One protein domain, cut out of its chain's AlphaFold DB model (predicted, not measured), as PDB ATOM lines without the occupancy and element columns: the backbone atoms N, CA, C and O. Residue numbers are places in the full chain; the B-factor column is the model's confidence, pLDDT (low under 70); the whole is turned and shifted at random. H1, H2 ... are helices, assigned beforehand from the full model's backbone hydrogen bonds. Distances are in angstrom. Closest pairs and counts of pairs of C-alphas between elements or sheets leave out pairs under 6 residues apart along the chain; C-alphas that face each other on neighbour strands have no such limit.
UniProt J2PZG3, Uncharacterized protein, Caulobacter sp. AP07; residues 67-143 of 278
ATOM      1  N   GLY A  67     311.782 153.150 222.279       68.94
ATOM      2  CA  GLY A  67     312.055 153.687 223.620       68.94
ATOM      3  C   GLY A  67     312.139 155.218 223.721       68.94
ATOM      4  O   GLY A  67     312.316 155.729 224.821       68.94
ATOM      5  N   GLU A  68     311.994 155.952 222.614       80.12
ATOM      6  CA  GLU A  68     311.948 157.418 222.588       80.12
ATOM      7  C   GLU A  68     310.530 157.909 222.915       80.12
ATOM      8  O   GLU A  68     309.538 157.409 222.377       80.12
ATOM      9  N   SER A  69     310.414 158.910 223.784       85.31
ATOM     10  CA  SER A  69     309.133 159.558 224.048       85.31
ATOM     11  C   SER A  69     308.770 160.570 222.961       85.31
ATOM     12  O   SER A  69     309.612 161.098 222.235       85.31
ATOM     13  N   THR A  70     307.495 160.952 222.910       88.25
ATOM     14  CA  THR A  70     307.026 162.069 222.078       88.25
ATOM     15  C   THR A  70     307.791 163.371 222.344       88.25
ATOM     16  O   THR A  70     308.051 164.137 221.416       88.25
ATOM     17  N   TYR A  71     308.187 163.628 223.591       91.06
ATOM     18  CA  TYR A  71     308.897 164.854 223.952       91.06
ATOM     19  C   TYR A  71     310.379 164.819 223.576       91.06
ATOM     20  O   TYR A  71     310.959 165.871 223.311       91.06
ATOM     21  N   ASP A  72     310.978 163.639 223.453       90.75
ATOM     22  CA  ASP A  72     312.337 163.505 222.925       90.75
ATOM     23  C   ASP A  72     312.379 163.876 221.432       90.75
ATOM     24  O   ASP A  72     313.298 164.569 220.995       90.75
ATOM     25  N   VAL A  73     311.320 163.560 220.671       91.31
ATOM     26  CA  VAL A  73     311.156 164.024 219.280       91.31
ATOM     27  C   VAL A  73     311.082 165.554 219.210       91.31
ATOM     28  O   VAL A  73     311.684 166.166 218.325       91.31
ATOM     29  N   VAL A  74     310.380 166.189 220.156       94.19
ATOM     30  CA  VAL A  74     310.301 167.658 220.274       94.19
ATOM     31  C   VAL A  74     311.682 168.253 220.561       94.19
ATOM     32  O   VAL A  74     312.097 169.193 219.878       94.19
ATOM     33  N   VAL A  75     312.415 167.693 221.528       94.31
ATOM     34  CA  VAL A  75     313.781 168.123 221.867       94.31
ATOM     35  C   VAL A  75     314.717 167.954 220.673       94.31
ATOM     36  O   VAL A  75     315.433 168.888 220.316       94.31
ATOM     37  N   ARG A  76     314.672 166.806 219.993       92.56
ATOM     38  CA  ARG A  76     315.472 166.540 218.795       92.56
ATOM     39  C   ARG A  76     315.187 167.547 217.686       92.56
ATOM     40  O   ARG A  76     316.126 168.048 217.073       92.56
ATOM     41  N   ALA A  77     313.919 167.878 217.455       93.56
ATOM     42  CA  ALA A  77     313.551 168.885 216.470       93.56
ATOM     43  C   ALA A  77     314.054 170.289 216.838       93.56
ATOM     44  O   ALA A  77     314.414 171.067 215.958       93.56
ATOM     45  N   ALA A  78     314.131 170.608 218.132       95.06
ATOM     46  CA  ALA A  78     314.725 171.853 218.615       95.06
ATOM     47  C   ALA A  78     316.266 171.872 218.507       95.06
ATOM     48  O   ALA A  78     316.876 172.941 218.484       95.06
ATOM     49  N   SER A  79     316.916 170.715 218.412       94.00
ATOM     50  CA  SER A  79     318.358 170.623 218.148       94.00
ATOM     51  C   SER A  79     318.720 170.818 216.671       94.00
ATOM     52  O   SER A  79     319.881 171.079 216.356       94.00
ATOM     53  N   ASP A  80     317.748 170.735 215.756       89.56
ATOM     54  CA  ASP A  80     317.968 170.933 214.322       89.56
ATOM     55  C   ASP A  80     318.393 172.383 214.013       89.56
ATOM     56  O   ASP A  80     317.793 173.353 214.485       89.56
ATOM     57  N   LYS A  81     319.443 172.550 213.200       82.00
ATOM     58  CA  LYS A  81     320.129 173.830 212.934       82.00
ATOM     59  C   LYS A  81     319.453 174.702 211.867       82.00
ATOM     60  O   LYS A  81     320.078 175.631 211.367       82.00
ATOM     61  N   GLY A  82     318.191 174.437 211.538       67.25
ATOM     62  CA  GLY A  82     317.431 175.205 210.544       67.25
ATOM     63  C   GLY A  82     316.761 174.368 209.458       67.25
ATOM     64  O   GLY A  82     316.304 174.932 208.468       67.25
ATOM     65  N   GLY A  83     316.720 173.044 209.615       81.81
ATOM     66  CA  GLY A  83     316.085 172.137 208.671       81.81
ATOM     67  C   GLY A  83     314.574 171.977 208.863       81.81
ATOM     68  O   GLY A  83     313.878 172.749 209.533       81.81
ATOM     69  N   ALA A  84     314.047 170.933 208.225       84.19
ATOM     70  CA  ALA A  84     312.623 170.625 208.200       84.19
ATOM     71  C   ALA A  84     312.045 170.268 209.582       84.19
ATOM     72  O   ALA A  84     310.831 170.380 209.772       84.19
ATOM     73  N   ASP A  85     312.856 169.816 210.544       89.88
ATOM     74  CA  ASP A  85     312.377 169.534 211.901       89.88
ATOM     75  C   ASP A  85     312.060 170.836 212.651       89.88
ATOM     76  O   ASP A  85     310.996 170.950 213.264       89.88
ATOM     77  N   LEU A  86     312.907 171.864 212.525       91.62
ATOM     78  CA  LEU A  86     312.665 173.160 213.167       91.62
ATOM     79  C   LEU A  86     311.415 173.865 212.606       91.62
ATOM     80  O   LEU A  86     310.632 174.466 213.352       91.62
ATOM     81  N   ALA A  87     311.193 173.765 211.293       91.94
ATOM     82  CA  ALA A  87     309.982 174.280 210.655       91.94
ATOM     83  C   ALA A  87     308.720 173.567 211.176       91.94
ATOM     84  O   ALA A  87     307.715 174.216 211.478       91.94
ATOM     85  N   ARG A  88     308.785 172.242 211.358       92.06
ATOM     86  CA  ARG A  88     307.695 171.450 211.950       92.06
ATOM     87  C   ARG A  88     307.449 171.800 213.410       92.06
ATOM     88  O   ARG A  88     306.293 171.933 213.800       92.06
ATOM     89  N   LEU A  89     308.503 172.006 214.196       95.06
ATOM     90  CA  LEU A  89     308.381 172.436 215.588       95.06
ATOM     91  C   LEU A  89     307.699 173.807 215.682       95.06
ATOM     92  O   LEU A  89     306.815 174.027 216.510       95.06
ATOM     93  N   SER A  90     308.054 174.719 214.777       94.88
ATOM     94  CA  SER A  90     307.405 176.027 214.670       94.88
ATOM     95  C   SER A  90     305.926 175.911 214.285       94.88
ATOM     96  O   SER A  90     305.103 176.672 214.791       94.88
ATOM     97  N   ALA A  91     305.569 174.966 213.409       93.75
ATOM     98  CA  ALA A  91     304.178 174.689 213.056       93.75
ATOM     99  C   ALA A  91     303.391 174.093 214.236       93.75
ATOM    100  O   ALA A  91     302.278 174.542 214.496       93.75
ATOM    101  N   LEU A  92     303.992 173.166 214.994       95.19
ATOM    102  CA  LEU A  92     303.409 172.612 216.221       95.19
ATOM    103  C   LEU A  92     303.090 173.720 217.234       95.19
ATOM    104  O   LEU A  92     301.977 173.785 217.751       95.19
ATOM    105  N   LYS A  93     304.030 174.645 217.466       95.81
ATOM    106  CA  LYS A  93     303.797 175.806 218.336       95.81
ATOM    107  C   LYS A  93     302.604 176.647 217.881       95.81
ATOM    108  O   LYS A  93     301.824 177.093 218.711       95.81
ATOM    109  N   LYS A  94     302.459 176.868 216.572       94.94
ATOM    110  CA  LYS A  94     301.363 177.668 215.999       94.94
ATOM    111  C   LYS A  94     300.001 176.972 216.066       94.94
ATOM    112  O   LYS A  94     298.990 177.663 216.040       94.94
ATOM    113  N   SER A  95     299.960 175.639 216.132       94.12
ATOM    114  CA  SER A  95     298.705 174.882 216.258       94.12
ATOM    115  C   SER A  95     298.157 174.809 217.684       94.12
ATOM    116  O   SER A  95     297.050 174.317 217.879       94.12
ATOM    117  N   LEU A  96     298.930 175.268 218.668       94.38
ATOM    118  CA  LEU A  96     298.585 175.209 220.083       94.38
ATOM    119  C   LEU A  96     298.299 176.606 220.628       94.38
ATOM    120  O   LEU A  96     298.858 177.608 220.175       94.38
ATOM    121  N   GLN A  97     297.437 176.676 221.637       93.81
ATOM    122  CA  GLN A  97     297.244 177.898 222.404       93.81
ATOM    123  C   GLN A  97     298.499 178.211 223.242       93.81
ATOM    124  O   GLN A  97     299.269 177.305 223.564       93.81
ATOM    125  N   PRO A  98     298.715 179.472 223.663       91.62
ATOM    126  CA  PRO A  98     299.916 179.843 224.415       91.62
ATOM    127  C   PRO A  98     300.157 179.023 225.692       91.62
ATOM    128  O   PRO A  98     301.299 178.674 225.987       91.62
ATOM    129  N   HIS A  99     299.099 178.691 226.439       88.50
ATOM    130  CA  HIS A  99     299.216 177.868 227.646       88.50
ATOM    131  C   HIS A  99     299.540 176.403 227.308       88.50
ATOM    132  O   HIS A  99     300.435 175.827 227.905       88.50
ATOM    133  N   GLU A 100     298.920 175.848 226.266       93.25
ATOM    134  CA  GLU A 100     299.183 174.482 225.792       93.25
ATOM    135  C   GLU A 100     300.618 174.320 225.285       93.25
ATOM    136  O   GLU A 100     301.282 173.320 225.550       93.25
ATOM    137  N   TRP A 101     301.135 175.328 224.574       94.94
ATOM    138  CA  TRP A 101     302.545 175.355 224.200       94.94
ATOM    139  C   TRP A 101     303.456 175.441 225.425       94.94
ATOM    140  O   TRP A 101     304.530 174.845 225.422       94.94
ATOM    141  N   SER A 102     303.043 176.168 226.466       91.31
ATOM    142  CA  SER A 102     303.813 176.265 227.709       91.31
ATOM    143  C   SER A 102     303.935 174.899 228.392       91.31
ATOM    144  O   SER A 102     305.030 174.561 228.834       91.31
ATOM    145  N   ASP A 103     302.882 174.076 228.370       91.44
ATOM    146  CA  ASP A 103     302.905 172.699 228.889       91.44
ATOM    147  C   ASP A 103     303.840 171.789 228.073       91.44
ATOM    148  O   ASP A 103     304.641 171.026 228.627       91.44
ATOM    149  N   VAL A 104     303.799 171.902 226.739       94.44
ATOM    150  CA  VAL A 104     304.703 171.162 225.841       94.44
ATOM    151  C   VAL A 104     306.155 171.590 226.054       94.44
ATOM    152  O   VAL A 104     307.040 170.738 226.153       94.44
ATOM    153  N   ALA A 105     306.414 172.894 226.157       94.81
ATOM    154  CA  ALA A 105     307.743 173.431 226.414       94.81
ATOM    155  C   ALA A 105     308.258 172.993 227.791       94.81
ATOM    156  O   ALA A 105     309.391 172.530 227.881       94.81
ATOM    157  N   ALA A 106     307.436 173.054 228.843       92.56
ATOM    158  CA  ALA A 106     307.794 172.571 230.177       92.56
ATOM    159  C   ALA A 106     308.133 171.073 230.168       92.56
ATOM    160  O   ALA A 106     309.122 170.661 230.773       92.56
ATOM    161  N   SER A 107     307.381 170.265 229.416       92.75
ATOM    162  CA  SER A 107     307.652 168.833 229.251       92.75
ATOM    163  C   SER A 107     308.953 168.573 228.482       92.75
ATOM    164  O   SER A 107     309.762 167.745 228.895       92.75
ATOM    165  N   ALA A 108     309.219 169.322 227.408       94.38
ATOM    166  CA  ALA A 108     310.495 169.252 226.694       94.38
ATOM    167  C   ALA A 108     311.672 169.670 227.593       94.38
ATOM    168  O   ALA A 108     312.733 169.054 227.570       94.38
ATOM    169  N   VAL A 109     311.482 170.681 228.441       94.19
ATOM    170  CA  VAL A 109     312.485 171.106 229.424       94.19
ATOM    171  C   VAL A 109     312.715 170.043 230.488       94.19
ATOM    172  O   VAL A 109     313.865 169.793 230.845       94.19
ATOM    173  N   GLN A 110     311.656 169.378 230.956       92.56
ATOM    174  CA  GLN A 110     311.780 168.236 231.857       92.56
ATOM    175  C   GLN A 110     312.672 167.155 231.232       92.56
ATOM    176  O   GLN A 110     313.580 166.678 231.908       92.56
ATOM    177  N   ARG A 111     312.501 166.860 229.933       93.06
ATOM    178  CA  ARG A 111     313.361 165.916 229.191       93.06
ATOM    179  C   ARG A 111     314.816 166.335 229.108       93.06
ATOM    180  O   ARG A 111     315.704 165.500 229.245       93.06
ATOM    181  N   LEU A 112     315.082 167.627 228.923       93.88
ATOM    182  CA  LEU A 112     316.452 168.140 228.962       93.88
ATOM    183  C   LEU A 112     317.092 167.910 230.342       93.88
ATOM    184  O   LEU A 112     318.294 167.672 230.426       93.88
ATOM    185  N   GLY A 113     316.303 167.976 231.419       90.31
ATOM    186  CA  GLY A 113     316.757 167.745 232.793       90.31
ATOM    187  C   GLY A 113     316.871 166.278 233.217       90.31
ATOM    188  O   GLY A 113     317.552 166.005 234.204       90.31
ATOM    189  N   GLY A 114     316.255 165.336 232.504       88.38
ATOM    190  CA  GLY A 114     316.276 163.910 232.843       88.38
ATOM    191  C   GLY A 114     315.258 163.098 232.042       88.38
ATOM    192  O   GLY A 114     314.332 163.651 231.452       88.38
ATOM    193  N   ALA A 115     315.432 161.776 232.019       82.94
ATOM    194  CA  ALA A 115     314.466 160.875 231.392       82.94
ATOM    195  C   ALA A 115     313.171 160.757 232.224       82.94
ATOM    196  O   ALA A 115     313.094 161.239 233.357       82.94
ATOM    197  N   ASP A 116     312.143 160.100 231.677       75.19
ATOM    198  CA  ASP A 116     310.905 159.833 232.422       75.19
ATOM    199  C   ASP A 116     311.175 159.104 233.736       75.19
ATOM    200  O   ASP A 116     311.869 158.090 233.770       75.19
ATOM    201  N   GLY A 117     310.581 159.608 234.816       72.38
ATOM    202  CA  GLY A 117     310.743 159.041 236.154       72.38
ATOM    203  C   GLY A 117     312.071 159.384 236.835       72.38
ATOM    204  O   GLY A 117     312.237 159.057 238.008       72.38
ATOM    205  N   GLU A 118     312.997 160.074 236.159       82.56
ATOM    206  CA  GLU A 118     314.196 160.610 236.798       82.56
ATOM    207  C   GLU A 118     313.921 161.965 237.462       82.56
ATOM    208  O   GLU A 118     313.170 162.805 236.956       82.56
ATOM    209  N   ALA A 119     314.593 162.211 238.589       82.50
ATOM    210  CA  ALA A 119     314.636 163.539 239.183       82.50
ATOM    211  C   ALA A 119     315.336 164.526 238.235       82.50
ATOM    212  O   ALA A 119     316.345 164.201 237.603       82.50
ATOM    213  N   PHE A 120     314.819 165.751 238.170       87.50
ATOM    214  CA  PHE A 120     315.381 166.793 237.321       87.50
ATOM    215  C   PHE A 120     316.815 167.143 237.741       87.50
ATOM    216  O   PHE A 120     317.079 167.474 238.897       87.50
ATOM    217  N   SER A 121     317.740 167.150 236.783       86.56
ATOM    218  CA  SER A 121     319.129 167.552 236.985       86.56
ATOM    219  C   SER A 121     319.442 168.842 236.236       86.56
ATOM    220  O   SER A 121     319.386 168.893 235.006       86.56
ATOM    221  N   ILE A 122     319.881 169.873 236.968       84.44
ATOM    222  CA  ILE A 122     320.369 171.129 236.368       84.44
ATOM    223  C   ILE A 122     321.543 170.862 235.418       84.44
ATOM    224  O   ILE A 122     321.648 171.497 234.373       84.44
ATOM    225  N   HIS A 123     322.422 169.916 235.758       83.31
ATOM    226  CA  HIS A 123     323.584 169.601 234.929       83.31
ATOM    227  C   HIS A 123     323.176 169.003 233.576       83.31
ATOM    228  O   HIS A 123     323.653 169.456 232.529       83.31
ATOM    229  N   LYS A 124     322.263 168.018 233.596       89.94
ATOM    230  CA  LYS A 124     321.683 167.448 232.371       89.94
ATOM    231  C   LYS A 124     320.959 168.534 231.580       89.94
ATOM    232  O   LYS A 124     321.239 168.694 230.398       89.94
ATOM    233  N   PHE A 125     320.150 169.351 232.258       92.81
ATOM    234  CA  PHE A 125     319.407 170.443 231.640       92.81
ATOM    235  C   PHE A 125     320.307 171.421 230.891       92.81
ATOM    236  O   PHE A 125     320.070 171.683 229.716       92.81
ATOM    237  N   VAL A 126     321.354 171.942 231.538       90.94
ATOM    238  CA  VAL A 126     322.285 172.882 230.901       90.94
ATOM    239  C   VAL A 126     322.963 172.242 229.692       90.94
ATOM    240  O   VAL A 126     323.074 172.890 228.653       90.94
ATOM    241  N   THR A 127     323.369 170.976 229.803       90.38
ATOM    242  CA  THR A 127     324.004 170.232 228.706       90.38
ATOM    243  C   THR A 127     323.032 170.031 227.539       90.38
ATOM    244  O   THR A 127     323.373 170.298 226.389       90.38
ATOM    245  N   GLY A 128     321.792 169.625 227.818       92.94
ATOM    246  CA  GLY A 128     320.743 169.497 226.810       92.94
ATOM    247  C   GLY A 128     320.422 170.838 226.147       92.94
ATOM    248  O   GLY A 128     320.314 170.924 224.927       92.94
ATOM    249  N   LEU A 129     320.351 171.909 226.938       93.94
ATOM    250  CA  LEU A 129     320.157 173.274 226.462       93.94
ATOM    251  C   LEU A 129     321.327 173.744 225.581       93.94
ATOM    252  O   LEU A 129     321.118 174.533 224.664       93.94
ATOM    253  N   GLU A 130     322.568 173.315 225.832       92.94
ATOM    254  CA  GLU A 130     323.714 173.595 224.948       92.94
ATOM    255  C   GLU A 130     323.554 172.900 223.591       92.94
ATOM    256  O   GLU A 130     323.914 173.481 222.570       92.94
ATOM    257  N   GLY A 131     322.945 171.711 223.577       93.31
ATOM    258  CA  GLY A 131     322.671 170.935 222.367       93.31
ATOM    259  C   GLY A 131     321.573 171.500 221.457       93.31
ATOM    260  O   GLY A 131     321.494 171.100 220.296       93.31
ATOM    261  N   LEU A 132     320.746 172.430 221.940       95.38
ATOM    262  CA  LEU A 132     319.687 173.043 221.135       95.38
ATOM    263  C   LEU A 132     320.231 174.082 220.148       95.38
ATOM    264  O   LEU A 132     321.121 174.872 220.481       95.38
ATOM    265  N   SER A 133     319.620 174.172 218.964       95.44
ATOM    266  CA  SER A 133     319.951 175.229 218.006       95.44
ATOM    267  C   SER A 133     319.416 176.594 218.470       95.44
ATOM    268  O   SER A 133     318.455 176.650 219.244       95.44
ATOM    269  N   PRO A 134     319.979 177.726 217.998       93.75
ATOM    270  CA  PRO A 134     319.444 179.051 218.322       93.75
ATOM    271  C   PRO A 134     317.957 179.184 217.973       93.75
ATOM    272  O   PRO A 134     317.168 179.641 218.797       93.75
ATOM    273  N   GLY A 135     317.560 178.694 216.794       94.19
ATOM    274  CA  GLY A 135     316.165 178.691 216.364       94.19
ATOM    275  C   GLY A 135     315.279 177.792 217.228       94.19
ATOM    276  O   GLY A 135     314.177 178.193 217.589       94.19
ATOM    277  N   GLY A 136     315.753 176.612 217.632       95.38
ATOM    278  CA  GLY A 136     315.003 175.733 218.532       95.38
ATOM    279  C   GLY A 136     314.795 176.341 219.915       95.38
ATOM    280  O   GLY A 136     313.690 176.270 220.456       95.38
ATOM    281  N   LYS A 137     315.813 177.025 220.455       95.12
ATOM    282  CA  LYS A 137     315.677 177.800 221.698       95.12
ATOM    283  C   LYS A 137     314.644 178.914 221.549       95.12
ATOM    284  O   LYS A 137     313.835 179.103 222.450       95.12
ATOM    285  N   ASP A 138     314.622 179.614 220.419       94.38
ATOM    286  CA  ASP A 138     313.631 180.665 220.169       94.38
ATOM    287  C   ASP A 138     312.206 180.101 220.054       94.38
ATOM    288  O   ASP A 138     311.241 180.727 220.502       94.38
ATOM    289  N   VAL A 139     312.044 178.907 219.481       95.12
ATOM    290  CA  VAL A 139     310.735 178.254 219.399       95.12
ATOM    291  C   VAL A 139     310.273 177.802 220.786       95.12
ATOM    292  O   VAL A 139     309.159 178.157 221.181       95.12
ATOM    293  N   LEU A 140     311.122 177.111 221.553       94.31
ATOM    294  CA  LEU A 140     310.796 176.605 222.893       94.31
ATOM    295  C   LEU A 140     310.600 177.723 223.925       94.31
ATOM    296  O   LEU A 140     309.588 177.739 224.620       94.31
ATOM    297  N   PHE A 141     311.524 178.680 223.990       93.88
ATOM    298  CA  PHE A 141     311.610 179.666 225.077       93.88
ATOM    299  C   PHE A 141     311.208 181.087 224.669       93.88
ATOM    300  O   PHE A 141     311.061 181.962 225.522       93.88
ATOM    301  N   GLY A 142     311.043 181.343 223.370       91.94
ATOM    302  CA  GLY A 142     310.898 182.699 222.850       91.94
ATOM    303  C   GLY A 142     312.211 183.486 222.883       91.94
ATOM    304  O   GLY A 142     313.276 182.963 223.198       91.94
ATOM    305  N   LYS A 143     312.117 184.781 222.569       91.44
ATOM    306  CA  LYS A 143     313.248 185.734 222.543       91.44
ATOM    307  C   LYS A 143     313.249 186.704 223.735       91.44
ATOM    308  O   LYS A 143     313.914 187.732 223.703       91.44
TER     309      LYS A 143
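Overview. This is residues 67 to 143 of the 278 residues of an uncharacterized protein of Caulobacter sp. AP07 (UniProt J2PZG3). Five short helices make a compact, rounded cluster in which most of the helices cross: H1 lies near the middle, H2 and H5 run side by side next to it, and H3 crosses it about perpendicular. H4 makes a corner with the last part of H3, and it touches no other helix. The printed part has 77 residues with five named helices, in the order H1, H2, H3, H4, H5, and no named strand; the class is all helix. The whole is compact, with a radius of gyration of the C-alphas of 11.7 A, and its C-alphas span 30 by 28 by 25 A.

Along the chain. Start at Gly 67 and go on to C-alpha 70 at (307.026, 162.069, 222.078); there H1 begins, and it runs through residues 70 to 79 over 14.7 A. After a tight link of four residues you reach H2, residues 84 to 95, 16.6 A long. A tight link of two residues leads to H3, residues 98 to 113, the longest helix; find its C-alpha 98 at (299.916, 179.843, 224.415) and follow it for 22.4 A. Past residues 114 to 121 comes H4, residues 122 to 131, 14.2 A long. H5, residues 134 to 141, is 10.4 A long and ends at C-alpha 141, (311.610, 179.666, 225.077).

Arrangement. Begin at H1, the hub, which touches H2, H3 and H5. Look at Ala 78 and Gly 136, the closest C-alphas of H1 and H5, 3.9 A apart; the two helices run opposite ways at a steep tilt of 40 degrees. H2 touches H1 with residues 85 to 89 alone, the C-alphas of Ala 77 and Asp 85 being closest at 4.8 A, at a steep tilt of 59 degrees. H2 and H5 touch at a shallow tilt of 24 degrees, the same way, with the C-alphas of Ser 90 and Val 139 closest at 6.2 A. H3 touches H1 about perpendicular, at 84 degrees; their closest C-alphas, of Tyr 71 and Ala 108, are 5.4 A apart. Farther along H3, residues 109 to 113 alone touch H4, at 74 degrees, about perpendicular; the closest C-alphas are those of Gly 113 and Phe 125, 4.0 A apart. H3 and H5 are close but not clearly touching, with the C-alphas of Ala 105 and Leu 140 closest at 5.6 A. H2 and H4 are apart. In H1, H2, H3, H4 and H5 every O i to N i+4 pair is within hydrogen-bond range.

Size, cuts and confidence. The two C-alphas farthest apart are the first and last printed, those of Gly 67 and Lys 143, 32.1 A. The printed part has no cut and no long link; the link from H3 to H4, eight residues, is short. The mean pLDDT of the printed part is 90.4, and residues 67 and 82 are under 70.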